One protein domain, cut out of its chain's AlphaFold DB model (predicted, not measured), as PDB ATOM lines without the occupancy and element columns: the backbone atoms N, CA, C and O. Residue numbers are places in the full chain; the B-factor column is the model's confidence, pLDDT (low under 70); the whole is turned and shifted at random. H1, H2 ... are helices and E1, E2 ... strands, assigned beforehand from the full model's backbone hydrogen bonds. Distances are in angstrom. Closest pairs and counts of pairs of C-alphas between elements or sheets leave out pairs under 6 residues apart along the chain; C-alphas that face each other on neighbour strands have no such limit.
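This is residues 11 to 60 of the 60 residues of an uncharacterized protein of Mesorhizobium sp. M00.F.Ca.ET.217.01.1.1 (UniProt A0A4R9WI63). A small hairpin of two strands, E1 and E2, leads into one long helix, H1, which folds back from it as an uneven, open V. Residues 35 to 60, of which 35 to 58 belong to H1, stick out as a free arm. The printed part has 50 residues, in the order E1, E2, H1; the sheet, E1 - E2, is antiparallel and the class is mixed, helices and strands. The whole is flat, 46 by 25 by 13 A, and only just loose, close to extended, with a radius of gyration of the C-alphas of 14.5 A.

E1 is residues 11 to 16, 16.5 A long, from C-alpha 11 at (9.171, 32.946, 23.755). E2 is residues 21 to 26, 15.9 A. H1 is residues 31 to 58, 41.1 A, ending at C-alpha 58 at (45.645, 29.258, 26.954).

E1 and E2 form a hairpin, antiparallel at 169 degrees; N 14 and O 23 are 2.9 A apart, within hydrogen-bond range. The closest C-alphas of E2 and H1, Trp 26 and Arg 34, are 8.0 A apart. E1 and H1 are apart. Every O i to N i+4 pair in H1 is within hydrogen-bond range.

The C-alphas farthest apart, Asp 28 and Ser 60, are 46.1 A apart. The printed part has no cut, and both links are tight. Residues 58 to 60 have pLDDT under 70.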
ATOM      1  N   GLU A  11       9.760  32.170  22.665       91.06
ATOM      2  CA  GLU A  11       9.171  32.946  23.755       91.06
ATOM      3  C   GLU A  11      10.131  32.992  24.952       91.06
ATOM      4  O   GLU A  11      10.328  34.047  25.557       91.06
ATOM      5  N   SER A  12      10.755  31.856  25.288       89.75
ATOM      6  CA  SER A  12      11.772  31.773  26.338       89.75
ATOM      7  C   SER A  12      12.681  30.550  26.197       89.75
ATOM      8  O   SER A  12      12.329  29.548  25.574       89.75
ATOM      9  N   MET A  13      13.859  30.626  26.818       91.62
ATOM     10  CA  MET A  13      14.808  29.525  26.963       91.62
ATOM     11  C   MET A  13      15.323  29.504  28.403       91.62
ATOM     12  O   MET A  13      15.560  30.561  28.988       91.62
ATOM     13  N   GLY A  14      15.478  28.318  28.990       92.44
ATOM     14  CA  GLY A  14      16.005  28.164  30.344       92.44
ATOM     15  C   GLY A  14      16.808  26.882  30.503       92.44
ATOM     16  O   GLY A  14      16.402  25.826  30.019       92.44
ATOM     17  N   TRP A  15      17.938  26.962  31.201       94.75
ATOM     18  CA  TRP A  15      18.750  25.796  31.532       94.75
ATOM     19  C   TRP A  15      18.288  25.175  32.851       94.75
ATOM     20  O   TRP A  15      18.246  25.831  33.888       94.75
ATOM     21  N   GLN A  16      17.935  23.894  32.805       93.69
ATOM     22  CA  GLN A  16      17.610  23.082  33.969       93.69
ATOM     23  C   GLN A  16      18.834  22.227  34.296       93.69
ATOM     24  O   GLN A  16      18.958  21.101  33.807       93.69
ATOM     25  N   ARG A  17      19.756  22.792  35.089       93.38
ATOM     26  CA  ARG A  17      21.051  22.175  35.420       93.38
ATOM     27  C   ARG A  17      20.897  20.760  35.971       93.38
ATOM     28  O   ARG A  17      21.537  19.851  35.455       93.38
ATOM     29  N   ASP A  18      19.995  20.570  36.929       95.50
ATOM     30  CA  ASP A  18      19.785  19.277  37.601       95.50
ATOM     31  C   ASP A  18      19.247  18.189  36.663       95.50
ATOM     32  O   ASP A  18      19.412  17.000  36.914       95.50
ATOM     33  N   LEU A  19      18.616  18.592  35.556       92.81
ATOM     34  CA  LEU A  19      18.080  17.681  34.547       92.81
ATOM     35  C   LEU A  19      18.990  17.550  33.323       92.81
ATOM     36  O   LEU A  19      18.656  16.795  32.410       92.81
ATOM     37  N   GLY A  20      20.096  18.300  33.271       93.06
ATOM     38  CA  GLY A  20      21.013  18.323  32.134       93.06
ATOM     39  C   GLY A  20      20.356  18.765  30.823       93.06
ATOM     40  O   GLY A  20      20.756  18.310  29.757       93.06
ATOM     41  N   LYS A  21      19.308  19.601  30.881       92.56
ATOM     42  CA  LYS A  21      18.496  19.960  29.706       92.56
ATOM     43  C   LYS A  21      18.288  21.460  29.588       92.56
ATOM     44  O   LYS A  21      18.130  22.163  30.584       92.56
ATOM     45  N   VAL A  22      18.220  21.942  28.353       93.50
ATOM     46  CA  VAL A  22      17.741  23.290  28.035       93.50
ATOM     47  C   VAL A  22      16.287  23.179  27.601       93.50
ATOM     48  O   VAL A  22      15.958  22.454  26.664       93.50
ATOM     49  N   ARG A  23      15.396  23.877  28.304       93.38
ATOM     50  CA  ARG A  23      13.977  23.947  27.970       93.38
ATOM     51  C   ARG A  23      13.727  25.169  27.101       93.38
ATOM     52  O   ARG A  23      14.086  26.283  27.476       93.38
ATOM     53  N   MET A  24      13.064  24.952  25.975       92.94
ATOM     54  CA  MET A  24      12.668  25.995  25.036       92.94
ATOM     55  C   MET A  24      11.148  26.110  25.005       92.94
ATOM     56  O   MET A  24      10.440  25.100  24.982       92.94
ATOM     57  N   ARG A  25      10.647  27.342  25.018       93.69
ATOM     58  CA  ARG A  25       9.239  27.672  24.808       93.69
ATOM     59  C   ARG A  25       9.133  28.487  23.529       93.69
ATOM     60  O   ARG A  25       9.802  29.508  23.398       93.69
ATOM     61  N   TRP A  26       8.303  28.027  22.605       93.00
ATOM     62  CA  TRP A  26       8.120  28.635  21.289       93.00
ATOM     63  C   TRP A  26       6.943  29.600  21.295       93.00
ATOM     64  O   TRP A  26       5.962  29.374  22.002       93.00
ATOM     65  N   ARG A  27       7.031  30.634  20.461       90.12
ATOM     66  CA  ARG A  27       5.869  31.426  20.055       90.12
ATOM     67  C   ARG A  27       4.992  30.606  19.109       90.12
ATOM     68  O   ARG A  27       5.321  29.468  18.754       90.12
ATOM     69  N   ASP A  28       3.904  31.213  18.651       92.38
ATOM     70  CA  ASP A  28       3.190  30.722  17.476       92.38
ATOM     71  C   ASP A  28       4.041  30.961  16.215       92.38
ATOM     72  O   ASP A  28       3.917  31.968  15.529       92.38
ATOM     73  N   ALA A  29       5.018  30.076  16.010       89.44
ATOM     74  CA  ALA A  29       5.960  30.106  14.897       89.44
ATOM     75  C   ALA A  29       5.787  28.858  14.013       89.44
ATOM     76  O   ALA A  29       5.574  27.766  14.568       89.44
ATOM     77  N   PRO A  30       5.930  28.969  12.680       93.69
ATOM     78  CA  PRO A  30       5.941  27.828  11.771       93.69
ATOM     79  C   PRO A  30       6.975  26.769  12.162       93.69
ATOM     80  O   PRO A  30       8.015  27.059  12.750       93.69
ATOM     81  N   LYS A  31       6.705  25.506  11.815       93.81
ATOM     82  CA  LYS A  31       7.635  24.403  12.096       93.81
ATOM     83  C   LYS A  31       8.992  24.595  11.402       93.81
ATOM     84  O   LYS A  31       9.997  24.226  11.995       93.81
ATOM     85  N   ALA A  32       9.001  25.146  10.186       94.19
ATOM     86  CA  ALA A  32      10.222  25.400   9.420       94.19
ATOM     87  C   ALA A  32      11.163  26.349  10.176       94.19
ATOM     88  O   ALA A  32      12.283  25.961  10.482       94.19
ATOM     89  N   ASP A  33      10.652  27.496  10.624       91.94
ATOM     90  CA  ASP A  33      11.406  28.498  11.383       91.94
ATOM     91  C   ASP A  33      11.981  27.932  12.690       91.94
ATOM     92  O   ASP A  33      13.081  28.280  13.110       91.94
ATOM     93  N   ARG A  34      11.244  27.031  13.360       92.94
ATOM     94  CA  ARG A  34      11.748  26.360  14.572       92.94
ATOM     95  C   ARG A  34      12.906  25.414  14.261       92.94
ATOM     96  O   ARG A  34      13.788  25.277  15.100       92.94
ATOM     97  N   ILE A  35      12.876  24.733  13.113       95.25
ATOM     98  CA  ILE A  35      13.950  23.827  12.684       95.25
ATOM     99  C   ILE A  35      15.192  24.638  12.332       95.25
ATOM    100  O   ILE A  35      16.239  24.382  12.913       95.25
ATOM    101  N   GLU A  36      15.045  25.651  11.478       94.44
ATOM    102  CA  GLU A  36      16.134  26.549  11.076       94.44
ATOM    103  C   GLU A  36      16.803  27.181  12.305       94.44
ATOM    104  O   GLU A  36      18.013  27.083  12.493       94.44
ATOM    105  N   PHE A  37      16.000  27.693  13.245       92.88
ATOM    106  CA  PHE A  37      16.523  28.229  14.498       92.88
ATOM    107  C   PHE A  37      17.309  27.194  15.323       92.88
ATOM    108  O   PHE A  37      18.309  27.536  15.955       92.88
ATOM    109  N   LEU A  38      16.853  25.938  15.387       94.19
ATOM    110  CA  LEU A  38      17.559  24.893  16.135       94.19
ATOM    111  C   LEU A  38      18.894  24.533  15.482       94.19
ATOM    112  O   LEU A  38      19.865  24.301  16.203       94.19
ATOM    113  N   GLU A  39      18.951  24.494  14.153       96.06
ATOM    114  CA  GLU A  39      20.182  24.242  13.400       96.06
ATOM    115  C   GLU A  39      21.213  25.349  13.666       96.06
ATOM    116  O   GLU A  39      22.330  25.058  14.110       96.06
ATOM    117  N   ASP A  40      20.806  26.613  13.544       93.94
ATOM    118  CA  ASP A  40      21.658  27.774  13.826       93.94
ATOM    119  C   ASP A  40      22.123  27.826  15.285       93.94
ATOM    120  O   ASP A  40      23.280  28.152  15.581       93.94
ATOM    121  N   LEU A  41      21.239  27.471  16.222       92.75
ATOM    122  CA  LEU A  41      21.575  27.404  17.640       92.75
ATOM    123  C   LEU A  41      22.640  26.337  17.915       92.75
ATOM    124  O   LEU A  41      23.557  26.587  18.698       92.75
ATOM    125  N   VAL A  42      22.543  25.159  17.291       95.00
ATOM    126  CA  VAL A  42      23.526  24.077  17.461       95.00
ATOM    127  C   VAL A  42      24.901  24.506  16.965       95.00
ATOM    128  O   VAL A  42      25.894  24.268  17.661       95.00
ATOM    129  N   VAL A  43      24.959  25.147  15.795       96.38
ATOM    130  CA  VAL A  43      26.208  25.659  15.216       96.38
ATOM    131  C   VAL A  43      26.807  26.732  16.121       96.38
ATOM    132  O   VAL A  43      27.967  26.623  16.520       96.38
ATOM    133  N   SER A  44      26.001  27.716  16.525       94.62
ATOM    134  CA  SER A  44      26.445  28.818  17.386       94.62
ATOM    135  C   SER A  44      26.962  28.315  18.737       94.62
ATOM    136  O   SER A  44      28.035  28.714  19.185       94.62
ATOM    137  N   ALA A  45      26.249  27.376  19.369       94.75
ATOM    138  CA  ALA A  45      26.659  26.785  20.640       94.75
ATOM    139  C   ALA A  45      27.942  25.943  20.518       94.75
ATOM    140  O   ALA A  45      28.737  25.901  21.458       94.75
ATOM    141  N   HIS A  46      28.168  25.279  19.379       96.12
ATOM    142  CA  HIS A  46      29.420  24.560  19.124       96.12
ATOM    143  C   HIS A  46      30.615  25.503  19.021       96.12
ATOM    144  O   HIS A  46      31.659  25.213  19.610       96.12
ATOM    145  N   VAL A  47      30.463  26.614  18.296       96.56
ATOM    146  CA  VAL A  47      31.512  27.635  18.164       96.56
ATOM    147  C   VAL A  47      31.842  28.231  19.531       96.56
ATOM    148  O   VAL A  47      33.006  28.235  19.921       96.56
ATOM    149  N   GLU A  48      30.825  28.631  20.293       96.00
ATOM    150  CA  GLU A  48      30.998  29.180  21.643       96.00
ATOM    151  C   GLU A  48      31.719  28.192  22.569       96.00
ATOM    152  O   GLU A  48      32.711  28.527  23.215       96.00
ATOM    153  N   ARG A  49      31.281  26.925  22.579       94.69
ATOM    154  CA  ARG A  49      31.941  25.866  23.354       94.69
ATOM    155  C   ARG A  49      33.409  25.719  22.962       94.69
ATOM    156  O   ARG A  49      34.246  25.485  23.829       94.69
ATOM    157  N   TRP A  50      33.720  25.778  21.669       95.88
ATOM    158  CA  TRP A  50      35.098  25.670  21.206       95.88
ATOM    159  C   TRP A  50      35.950  26.837  21.707       95.88
ATOM    160  O   TRP A  50      37.038  26.577  22.213       95.88
ATOM    161  N   LEU A  51      35.445  28.072  21.633       95.25
ATOM    162  CA  LEU A  51      36.137  29.268  22.126       95.25
ATOM    163  C   LEU A  51      36.454  29.159  23.621       95.25
ATOM    164  O   LEU A  51      37.621  29.265  23.994       95.25
ATOM    165  N   ILE A  52      35.459  28.817  24.445       94.56
ATOM    166  CA  ILE A  52      35.630  28.624  25.897       94.56
ATOM    167  C   ILE A  52      36.730  27.590  26.188       94.56
ATOM    168  O   ILE A  52      37.612  27.813  27.013       94.56
ATOM    169  N   LEU A  53      36.733  26.465  25.466       93.06
ATOM    170  CA  LEU A  53      37.745  25.420  25.651       93.06
ATOM    171  C   LEU A  53      39.152  25.834  25.190       93.06
ATOM    172  O   LEU A  53      40.128  25.242  25.651       93.06
ATOM    173  N   GLN A  54      39.287  26.781  24.255       92.06
ATOM    174  CA  GLN A  54      40.600  27.326  23.887       92.06
ATOM    175  C   GLN A  54      41.108  28.318  24.933       92.06
ATOM    176  O   GLN A  54      42.295  28.296  25.246       92.06
ATOM    177  N   GLU A  55      40.226  29.147  25.496       88.00
ATOM    178  CA  GLU A  55      40.580  30.075  26.574       88.00
ATOM    179  C   GLU A  55      41.119  29.325  27.798       88.00
ATOM    180  O   GLU A  55      42.184  29.662  28.313       88.00
ATOM    181  N   GLU A  56      40.459  28.235  28.200       76.75
ATOM    182  CA  GLU A  56      40.925  27.390  29.307       76.75
ATOM    183  C   GLU A  56      42.315  26.786  29.043       76.75
ATOM    184  O   GLU A  56      43.147  26.714  29.949       76.75
ATOM    185  N   LYS A  57      42.604  26.396  27.795       70.56
ATOM    186  CA  LYS A  57      43.918  25.862  27.401       70.56
ATOM    187  C   LYS A  57      45.013  26.920  27.340       70.56
ATOM    188  O   LYS A  57      46.168  26.575  27.537       70.56
ATOM    189  N   ALA A  58      44.676  28.169  27.030       60.66
ATOM    190  CA  ALA A  58      45.645  29.258  26.954       60.66
ATOM    191  C   ALA A  58      46.067  29.776  28.342       60.66
ATOM    192  O   ALA A  58      47.140  30.361  28.476       60.66
ATOM    193  N   CYS A  59      45.233  29.567  29.365       55.91
ATOM    194  CA  CYS A  59      45.503  29.947  30.755       55.91
ATOM    195  C   CYS A  59      46.056  28.807  31.631       55.91
ATOM    196  O   CYS A  59      46.261  29.025  32.828       55.91
ATOM    197  N   SER A  60      46.275  27.622  31.053       52.66
ATOM    198  CA  SER A  60      46.852  26.438  31.709       52.66
ATOM    199  C   SER A  60      48.294  26.215  31.264       52.66
ATOM    200  O   SER A  60      49.112  25.820  32.122       52.66
TER     201      SER A  60